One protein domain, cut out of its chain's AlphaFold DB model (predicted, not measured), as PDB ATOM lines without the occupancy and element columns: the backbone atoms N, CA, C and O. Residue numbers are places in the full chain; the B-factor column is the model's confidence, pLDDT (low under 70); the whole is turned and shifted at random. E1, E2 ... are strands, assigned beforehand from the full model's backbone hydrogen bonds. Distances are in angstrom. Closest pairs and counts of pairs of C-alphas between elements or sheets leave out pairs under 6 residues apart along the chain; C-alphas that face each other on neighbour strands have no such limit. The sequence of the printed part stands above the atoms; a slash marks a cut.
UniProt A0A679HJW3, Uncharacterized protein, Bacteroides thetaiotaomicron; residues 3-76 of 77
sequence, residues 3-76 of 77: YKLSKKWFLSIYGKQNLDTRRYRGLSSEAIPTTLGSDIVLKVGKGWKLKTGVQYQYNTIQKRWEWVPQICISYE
ATOM      1  N   TYR A   3     311.755 173.787 266.118       94.81
ATOM      2  CA  TYR A   3     312.813 174.213 265.219       94.81
ATOM      3  C   TYR A   3     312.203 174.749 263.931       94.81
ATOM      4  O   TYR A   3     311.439 174.077 263.234       94.81
ATOM      5  N   LYS A   4     312.575 175.974 263.571       96.06
ATOM      6  CA  LYS A   4     312.203 176.567 262.289       96.06
ATOM      7  C   LYS A   4     313.281 176.244 261.260       96.06
ATOM      8  O   LYS A   4     314.336 176.868 261.261       96.06
ATOM      9  N   LEU A   5     312.997 175.295 260.371       94.81
ATOM     10  CA  LEU A   5     313.927 174.879 259.316       94.81
ATOM     11  C   LEU A   5     313.929 175.865 258.137       94.81
ATOM     12  O   LEU A   5     314.952 176.083 257.498       94.81
ATOM     13  N   SER A   6     312.779 176.477 257.831       94.31
ATOM     14  CA  SER A   6     312.660 177.532 256.814       94.31
ATOM     15  C   SER A   6     311.433 178.419 257.059       94.31
ATOM     16  O   SER A   6     310.753 178.316 258.078       94.31
ATOM     17  N   LYS A   7     311.089 179.298 256.105       92.62
ATOM     18  CA  LYS A   7     309.829 180.065 256.155       92.62
ATOM     19  C   LYS A   7     308.582 179.166 256.137       92.62
ATOM     20  O   LYS A   7     307.558 179.562 256.691       92.62
ATOM     21  N   LYS A   8     308.664 177.988 255.506       94.31
ATOM     22  CA  LYS A   8     307.528 177.070 255.316       94.31
ATOM     23  C   LYS A   8     307.620 175.786 256.143       94.31
ATOM     24  O   LYS A   8     306.581 175.185 256.381       94.31
ATOM     25  N   TRP A   9     308.816 175.395 256.578       95.62
ATOM     26  CA  TRP A   9     309.076 174.119 257.250       95.62
ATOM     27  C   TRP A   9     309.422 174.307 258.725       95.62
ATOM     28  O   TRP A   9     310.315 175.089 259.062       95.62
ATOM     29  N   PHE A  10     308.740 173.550 259.580       96.50
ATOM     30  CA  PHE A  10     308.937 173.527 261.027       96.50
ATOM     31  C   PHE A  10     309.056 172.079 261.493       96.50
ATOM     32  O   PHE A  10     308.336 171.221 260.996       96.50
ATOM     33  N   LEU A  11     309.950 171.821 262.436       96.19
ATOM     34  CA  LEU A  11     310.144 170.529 263.081       96.19
ATOM     35  C   LEU A  11     309.861 170.697 264.573       96.19
ATOM     36  O   LEU A  11     310.410 171.598 265.194       96.19
ATOM     37  N   SER A  12     309.044 169.832 265.154       94.50
ATOM     38  CA  SER A  12     308.851 169.731 266.598       94.50
ATOM     39  C   SER A  12     309.384 168.389 267.071       94.50
ATOM     40  O   SER A  12     309.085 167.366 266.467       94.50
ATOM     41  N   ILE A  13     310.173 168.387 268.139       94.44
ATOM     42  CA  ILE A  13     310.572 167.183 268.871       94.44
ATOM     43  C   ILE A  13     310.053 167.345 270.288       94.44
ATOM     44  O   ILE A  13     310.381 168.324 270.970       94.44
ATOM     45  N   TYR A  14     309.239 166.405 270.744       92.31
ATOM     46  CA  TYR A  14     308.568 166.498 272.030       92.31
ATOM     47  C   TYR A  14     308.669 165.196 272.810       92.31
ATOM     48  O   TYR A  14     308.781 164.105 272.258       92.31
ATOM     49  N   GLY A  15     308.611 165.344 274.128       90.50
ATOM     50  CA  GLY A  15     308.430 164.256 275.064       90.50
ATOM     51  C   GLY A  15     307.391 164.667 276.088       90.50
ATOM     52  O   GLY A  15     307.415 165.800 276.570       90.50
ATOM     53  N   LYS A  16     306.467 163.766 276.403       86.81
ATOM     54  CA  LYS A  16     305.482 163.961 277.461       86.81
ATOM     55  C   LYS A  16     305.536 162.768 278.395       86.81
ATOM     56  O   LYS A  16     305.497 161.626 277.953       86.81
ATOM     57  N   GLN A  17     305.597 163.044 279.688       79.12
ATOM     58  CA  GLN A  17     305.490 162.032 280.725       79.12
ATOM     59  C   GLN A  17     304.227 162.316 281.532       79.12
ATOM     60  O   GLN A  17     304.077 163.394 282.106       79.12
ATOM     61  N   ASN A  18     303.297 161.367 281.546       72.06
ATOM     62  CA  ASN A  18     302.134 161.428 282.416       72.06
ATOM     63  C   ASN A  18     302.521 160.816 283.765       72.06
ATOM     64  O   ASN A  18     302.540 159.599 283.929       72.06
ATOM     65  N   LEU A  19     302.835 161.674 284.736       67.56
ATOM     66  CA  LEU A  19     303.173 161.270 286.108       67.56
ATOM     67  C   LEU A  19     301.932 160.918 286.951       67.56
ATOM     68  O   LEU A  19     302.059 160.325 288.020       67.56
ATOM     69  N   ASP A  20     300.732 161.239 286.461       63.00
ATOM     70  CA  ASP A  20     299.466 161.115 287.195       63.00
ATOM     71  C   ASP A  20     298.744 159.772 286.947       63.00
ATOM     72  O   ASP A  20     297.516 159.676 286.913       63.00
ATOM     73  N   THR A  21     299.509 158.688 286.787       58.53
ATOM     74  CA  THR A  21     298.968 157.334 286.555       58.53
ATOM     75  C   THR A  21     298.166 156.793 287.743       58.53
ATOM     76  O   THR A  21     297.345 155.899 287.565       58.53
ATOM     77  N   ARG A  22     298.346 157.347 288.954       54.66
ATOM     78  CA  ARG A  22     297.613 156.942 290.173       54.66
ATOM     79  C   ARG A  22     296.198 157.520 290.293       54.66
ATOM     80  O   ARG A  22     295.394 156.951 291.025       54.66
ATOM     81  N   ARG A  23     295.892 158.647 289.638       55.28
ATOM     82  CA  ARG A  23     294.575 159.321 289.716       55.28
ATOM     83  C   ARG A  23     293.697 159.087 288.491       55.28
ATOM     84  O   ARG A  23     292.543 159.516 288.479       55.28
ATOM     85  N   TYR A  24     294.219 158.400 287.481       58.91
ATOM     86  CA  TYR A  24     293.476 158.091 286.273       58.91
ATOM     87  C   TYR A  24     292.394 157.042 286.586       58.91
ATOM     88  O   TYR A  24     292.698 155.877 286.825       58.91
ATOM     89  N   ARG A  25     291.125 157.471 286.644       57.09
ATOM     90  CA  ARG A  25     289.957 156.600 286.894       57.09
ATOM     91  C   ARG A  25     289.439 155.884 285.632       57.09
ATOM     92  O   ARG A  25     288.474 155.134 285.732       57.09
ATOM     93  N   GLY A  26     290.041 156.136 284.466       62.59
ATOM     94  CA  GLY A  26     289.744 155.431 283.212       62.59
ATOM     95  C   GLY A  26     290.452 154.075 283.113       62.59
ATOM     96  O   GLY A  26     291.180 153.669 284.019       62.59
ATOM     97  N   LEU A  27     290.251 153.362 282.001       58.06
ATOM     98  CA  LEU A  27     290.954 152.102 281.741       58.06
ATOM     99  C   LEU A  27     292.471 152.337 281.777       58.06
ATOM    100  O   LEU A  27     292.960 153.324 281.235       58.06
ATOM    101  N   SER A  28     293.237 151.391 282.333       54.03
ATOM    102  CA  SER A  28     294.717 151.428 282.332       54.03
ATOM    103  C   SER A  28     295.314 151.669 280.926       54.03
ATOM    104  O   SER A  28     296.406 152.211 280.785       54.03
ATOM    105  N   SER A  29     294.544 151.332 279.880       53.47
ATOM    106  CA  SER A  29     294.800 151.618 278.461       53.47
ATOM    107  C   SER A  29     294.940 153.089 278.084       53.47
ATOM    108  O   SER A  29     295.605 153.405 277.102       53.47
ATOM    109  N   GLU A  30     294.224 153.973 278.772       56.12
ATOM    110  CA  GLU A  30     294.121 155.393 278.424       56.12
ATOM    111  C   GLU A  30     295.243 156.215 279.070       56.12
ATOM    112  O   GLU A  30     295.566 157.318 278.625       56.12
ATOM    113  N   ALA A  31     295.890 155.657 280.094       59.66
ATOM    114  CA  ALA A  31     297.061 156.241 280.718       59.66
ATOM    115  C   ALA A  31     298.302 155.933 279.869       59.66
ATOM    116  O   ALA A  31     299.006 154.958 280.115       59.66
ATOM    117  N   ILE A  32     298.587 156.769 278.867       64.75
ATOM    118  CA  ILE A  32     299.848 156.688 278.114       64.75
ATOM    119  C   ILE A  32     300.955 157.280 279.000       64.75
ATOM    120  O   ILE A  32     300.952 158.493 279.220       64.75
ATOM    121  N   PRO A  33     301.879 156.475 279.554       68.56
ATOM    122  CA  PRO A  33     302.744 156.916 280.648       68.56
ATOM    123  C   PRO A  33     303.872 157.826 280.156       68.56
ATOM    124  O   PRO A  33     304.212 158.807 280.813       68.56
ATOM    125  N   THR A  34     304.405 157.536 278.971       79.25
ATOM    126  CA  THR A  34     305.480 158.300 278.343       79.25
ATOM    127  C   THR A  34     305.306 158.257 276.833       79.25
ATOM    128  O   THR A  34     305.120 157.183 276.255       79.25
ATOM    129  N   THR A  35     305.392 159.419 276.194       87.81
ATOM    130  CA  THR A  35     305.444 159.557 274.741       87.81
ATOM    131  C   THR A  35     306.652 160.380 274.344       87.81
ATOM    132  O   THR A  35     307.026 161.338 275.022       87.81
ATOM    133  N   LEU A  36     307.266 159.996 273.235       92.38
ATOM    134  CA  LEU A  36     308.312 160.743 272.553       92.38
ATOM    135  C   LEU A  36     307.894 160.844 271.097       92.38
ATOM    136  O   LEU A  36     307.412 159.868 270.537       92.38
ATOM    137  N   GLY A  37     308.045 161.997 270.472       93.81
ATOM    138  CA  GLY A  37     307.599 162.153 269.100       93.81
ATOM    139  C   GLY A  37     308.320 163.254 268.363       93.81
ATOM    140  O   GLY A  37     308.970 164.122 268.954       93.81
ATOM    141  N   SER A  38     308.191 163.189 267.047       95.25
ATOM    142  CA  SER A  38     308.669 164.221 266.147       95.25
ATOM    143  C   SER A  38     307.633 164.514 265.079       95.25
ATOM    144  O   SER A  38     307.157 163.589 264.419       95.25
ATOM    145  N   ASP A  39     307.367 165.794 264.861       96.19
ATOM    146  CA  ASP A  39     306.440 166.279 263.849       96.19
ATOM    147  C   ASP A  39     307.146 167.225 262.889       96.19
ATOM    148  O   ASP A  39     307.877 168.116 263.316       96.19
ATOM    149  N   ILE A  40     306.859 167.109 261.600       96.25
ATOM    150  CA  ILE A  40     307.202 168.105 260.595       96.25
ATOM    151  C   ILE A  40     305.927 168.791 260.100       96.25
ATOM    152  O   ILE A  40     304.920 168.153 259.788       96.25
ATOM    153  N   VAL A  41     305.963 170.117 260.045       95.81
ATOM    154  CA  VAL A  41     304.857 170.958 259.592       95.81
ATOM    155  C   VAL A  41     305.293 171.740 258.364       95.81
ATOM    156  O   VAL A  41     306.270 172.492 258.400       95.81
ATOM    157  N   LEU A  42     304.521 171.594 257.294       95.56
ATOM    158  CA  LEU A  42     304.619 172.366 256.066       95.56
ATOM    159  C   LEU A  42     303.476 173.381 256.005       95.56
ATOM    160  O   LEU A  42     302.303 173.013 255.996       95.56
ATOM    161  N   LYS A  43     303.811 174.666 255.898       94.12
ATOM    162  CA  LYS A  43     302.842 175.721 255.577       94.12
ATOM    163  C   LYS A  43     302.630 175.803 254.064       94.12
ATOM    164  O   LYS A  43     303.578 176.071 253.317       94.12
ATOM    165  N   VAL A  44     301.386 175.624 253.626       91.06
ATOM    166  CA  VAL A  44     300.967 175.675 252.220       91.06
ATOM    167  C   VAL A  44     300.043 176.884 252.020       91.06
ATOM    168  O   VAL A  44     298.999 176.999 252.642       91.06
ATOM    169  N   GLY A  45     300.419 177.818 251.144       84.75
ATOM    170  CA  GLY A  45     299.575 178.979 250.821       84.75
ATOM    171  C   GLY A  45     299.215 179.883 252.016       84.75
ATOM    172  O   GLY A  45     299.933 179.940 253.017       84.75
ATOM    173  N   LYS A  46     298.114 180.635 251.884       84.12
ATOM    174  CA  LYS A  46     297.562 181.488 252.948       84.12
ATOM    175  C   LYS A  46     296.650 180.643 253.841       84.12
ATOM    176  O   LYS A  46     295.497 180.436 253.493       84.12
ATOM    177  N   GLY A  47     297.195 180.124 254.939       88.69
ATOM    178  CA  GLY A  47     296.415 179.509 256.020       88.69
ATOM    179  C   GLY A  47     296.501 177.985 256.138       88.69
ATOM    180  O   GLY A  47     296.303 177.468 257.232       88.69
ATOM    181  N   TRP A  48     296.863 177.244 255.083       94.69
ATOM    182  CA  TRP A  48     296.934 175.779 255.170       94.69
ATOM    183  C   TRP A  48     298.229 175.287 255.819       94.69
ATOM    184  O   TRP A  48     299.329 175.788 255.555       94.69
ATOM    185  N   LYS A  49     298.103 174.247 256.641       94.88
ATOM    186  CA  LYS A  49     299.217 173.528 257.256       94.88
ATOM    187  C   LYS A  49     299.014 172.029 257.084       94.88
ATOM    188  O   LYS A  49     297.960 171.490 257.410       94.88
ATOM    189  N   LEU A  50     300.049 171.358 256.598       95.12
ATOM    190  CA  LEU A  50     300.156 169.906 256.600       95.12
ATOM    191  C   LEU A  50     301.132 169.515 257.703       95.12
ATOM    192  O   LEU A  50     302.283 169.951 257.692       95.12
ATOM    193  N   LYS A  51     300.680 168.700 258.645       95.19
ATOM    194  CA  LYS A  51     301.490 168.147 259.724       95.19
ATOM    195  C   LYS A  51     301.584 166.637 259.541       95.19
ATOM    196  O   LYS A  51     300.564 165.965 259.413       95.19
ATOM    197  N   THR A  52     302.800 166.113 259.549       96.69
ATOM    198  CA  THR A  52     303.058 164.671 259.592       96.69
ATOM    199  C   THR A  52     304.114 164.379 260.644       96.69
ATOM    200  O   THR A  52     304.991 165.206 260.880       96.69
ATOM    201  N   GLY A  53     304.024 163.243 261.313       95.50
ATOM    202  CA  GLY A  53     304.911 162.919 262.413       95.50
ATOM    203  C   GLY A  53     304.827 161.465 262.826       95.50
ATOM    204  O   GLY A  53     304.004 160.691 262.335       95.50
ATOM    205  N   VAL A  54     305.703 161.105 263.750       95.25
ATOM    206  CA  VAL A  54     305.699 159.797 264.389       95.25
ATOM    207  C   VAL A  54     305.803 159.983 265.893       95.25
ATOM    208  O   VAL A  54     306.621 160.761 266.389       95.25
ATOM    209  N   GLN A  55     304.960 159.257 266.613       93.69
ATOM    210  CA  GLN A  55     304.974 159.189 268.062       93.69
ATOM    211  C   GLN A  55     305.357 157.778 268.492       93.69
ATOM    212  O   GLN A  55     304.731 156.801 268.097       93.69
ATOM    213  N   TYR A  56     306.376 157.675 269.328       92.12
ATOM    214  CA  TYR A  56     306.746 156.473 270.047       92.12
ATOM    215  C   TYR A  56     306.104 156.496 271.432       92.12
ATOM    216  O   TYR A  56     306.318 157.423 272.221       92.12
ATOM    217  N   GLN A  57     305.288 155.492 271.724       89.25
ATOM    218  CA  GLN A  57     304.541 155.412 272.974       89.25
ATOM    219  C   GLN A  57     304.566 154.003 273.549       89.25
ATOM    220  O   GLN A  57     304.605 153.020 272.811       89.25
ATOM    221  N   TYR A  58     304.524 153.900 274.875       83.38
ATOM    222  CA  TYR A  58     304.420 152.609 275.545       83.38
ATOM    223  C   TYR A  58     302.953 152.224 275.750       83.38
ATOM    224  O   TYR A  58     302.214 152.921 276.448       83.38
ATOM    225  N   ASN A  59     302.541 151.103 275.159       79.81
ATOM    226  CA  ASN A  59     301.221 150.518 275.342       79.81
ATOM    227  C   ASN A  59     301.201 149.699 276.640       79.81
ATOM    228  O   ASN A  59     301.865 148.667 276.756       79.81
ATOM    229  N   THR A  60     300.429 150.157 277.623       76.00
ATOM    230  CA  THR A  60     300.339 149.548 278.958       76.00
ATOM    231  C   THR A  60     299.550 148.238 278.975       76.00
ATOM    232  O   THR A  60     299.872 147.367 279.784       76.00
ATOM    233  N   ILE A  61     298.573 148.053 278.074       77.38
ATOM    234  CA  ILE A  61     297.839 146.783 277.931       77.38
ATOM    235  C   ILE A  61     298.758 145.723 277.336       77.38
ATOM    236  O   ILE A  61     298.922 144.640 277.896       77.38
ATOM    237  N   GLN A  62     299.346 146.033 276.182       82.06
ATOM    238  CA  GLN A  62     300.131 145.070 275.410       82.06
ATOM    239  C   GLN A  62     301.573 144.950 275.914       82.06
ATOM    240  O   GLN A  62     302.320 144.102 275.434       82.06
ATOM    241  N   LYS A  63     301.956 145.793 276.883       83.94
ATOM    242  CA  LYS A  63     303.294 145.872 277.487       83.94
ATOM    243  C   LYS A  63     304.405 145.988 276.441       83.94
ATOM    244  O   LYS A  63     305.455 145.358 276.558       83.94
ATOM    245  N   ARG A  64     304.162 146.780 275.396       87.38
ATOM    246  CA  ARG A  64     305.103 146.958 274.286       87.38
ATOM    247  C   ARG A  64     305.154 148.403 273.833       87.38
ATOM    248  O   ARG A  64     304.198 149.155 273.991       87.38
ATOM    249  N   TRP A  65     306.274 148.767 273.234       87.94
ATOM    250  CA  TRP A  65     306.410 150.052 272.577       87.94
ATOM    251  C   TRP A  65     305.819 150.024 271.172       87.94
ATOM    252  O   TRP A  65     306.010 149.058 270.433       87.94
ATOM    253  N   GLU A  66     305.128 151.097 270.807       91.31
ATOM    254  CA  GLU A  66     304.425 151.225 269.537       91.31
ATOM    255  C   GLU A  66     304.788 152.539 268.848       91.31
ATOM    256  O   GLU A  66     304.902 153.592 269.483       91.31
ATOM    257  N   TRP A  67     304.951 152.457 267.529       91.88
ATOM    258  CA  TRP A  67     305.094 153.608 266.652       91.88
ATOM    259  C   TRP A  67     303.719 153.980 266.107       91.88
ATOM    260  O   TRP A  67     303.059 153.164 265.464       91.88
ATOM    261  N   VAL A  68     303.295 155.214 266.352       91.88
ATOM    262  CA  VAL A  68     302.007 155.749 265.918       91.88
ATOM    263  C   VAL A  68     302.257 156.860 264.903       91.88
ATOM    264  O   VAL A  68     302.789 157.911 265.276       91.88
ATOM    265  N   PRO A  69     301.902 156.658 263.624       94.62
ATOM    266  CA  PRO A  69     301.978 157.723 262.638       94.62
ATOM    267  C   PRO A  69     300.912 158.782 262.934       94.62
ATOM    268  O   PRO A  69     299.773 158.464 263.278       94.62
ATOM    269  N   GLN A  70     301.277 160.049 262.776       93.38
ATOM    270  CA  GLN A  70     300.374 161.184 262.923       93.38
ATOM    271  C   GLN A  70     300.308 161.941 261.608       93.38
ATOM    272  O   GLN A  70     301.335 162.342 261.070       93.38
ATOM    273  N   ILE A  71     299.101 162.154 261.091       93.81
ATOM    274  CA  ILE A  71     298.862 162.937 259.877       93.81
ATOM    275  C   ILE A  71     297.695 163.875 260.160       93.81
ATOM    276  O   ILE A  71     296.648 163.446 260.643       93.81
ATOM    277  N   CYS A  72     297.875 165.162 259.882       93.94
ATOM    278  CA  CYS A  72     296.858 166.179 260.094       93.94
ATOM    279  C   CYS A  72     296.955 167.261 259.016       93.94
ATOM    280  O   CYS A  72     298.045 167.700 258.643       93.94
ATOM    281  N   ILE A  73     295.800 167.704 258.533       94.38
ATOM    282  CA  ILE A  73     295.662 168.884 257.684       94.38
ATOM    283  C   ILE A  73     294.837 169.890 258.474       94.38
ATOM    284  O   ILE A  73     293.774 169.543 258.989       94.38
ATOM    285  N   SER A  74     295.319 171.124 258.571       93.88
ATOM    286  CA  SER A  74     294.592 172.214 259.215       93.88
ATOM    287  C   SER A  74     294.613 173.481 258.369       93.88
ATOM    288  O   SER A  74     295.495 173.690 257.533       93.88
ATOM    289  N   TYR A  75     293.609 174.324 258.586       92.88
ATOM    290  CA  TYR A  75     293.482 175.640 257.981       92.88
ATOM    291  C   TYR A  75     293.294 176.671 259.092       92.88
ATOM    292  O   TYR A  75     292.451 176.488 259.968       92.88
ATOM    293  N   GLU A  76     294.095 177.730 259.066       84.50
ATOM    294  CA  GLU A  76     293.985 178.881 259.964       84.50
ATOM    295  C   GLU A  76     293.621 180.117 259.134       84.50
ATOM    296  O   GLU A  76     294.314 180.426 258.160       84.50
TER     297      GLU A  76
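AT A GLANCE: This is residues 3 to 76 of the 77 residues of an uncharacterized protein of Bacteroides thetaiotaomicron (UniProt A0A679HJW3). This is one long, twisted sheet of four strands, E1 E2 E3 E4 side by side, with no named helix on either face. A long loop, residues 18 to 33, extends the sheet at one end, and residues 3 to 4 fold back beside E1. The printed part has 74 residues, and its four named strands follow the chain in the sheet's own order, all antiparallel; the class is all strand. The whole is loose, with a radius of gyration of the C-alphas of 15.4 A, and a rod spanning 44 by 20 by 19 A.

IN THESE COORDINATES: Find C-alpha 9 at (309.076, 174.119, 257.250); from there E1, residues 9 to 17, runs 26.6 A. E2, residues 34 to 44, runs 31.7 A, and E3, residues 48 to 59, runs 32.6 A and bends by 52 degrees at residue 56. E4, residues 64 to 75, runs 35.0 A and ends at C-alpha 75, (293.482, 175.640, 257.981).

HOW THE PARTS SIT: The strands form a meander, each the antiparallel neighbour of the one before, and each successive pair is a hairpin. Between E1 and E2, at 162 degrees, look for N 12 and O 39, 2.8 A apart and within hydrogen-bond range. Between E2 and E3, at 168 degrees, N 40 and O 52 are within that range at 2.8 A. Between E3 and E4, at 164 degrees, N 53 and O 70 are within it at 2.8 A. The edge strands E1 and E4 are apart. Residues 3 to 4 pair antiparallel with residues 10 to 11 of E1.

THE WHOLE: The C-alphas farthest apart are those of Arg 22 and Gly 45, 45.1 A. The printed part has no cut. The link from E1 to E2 is long, with 16 residues; the other two are tight. Mean pLDDT of the printed part is 84.4, and residues 19 to 33 are under 70.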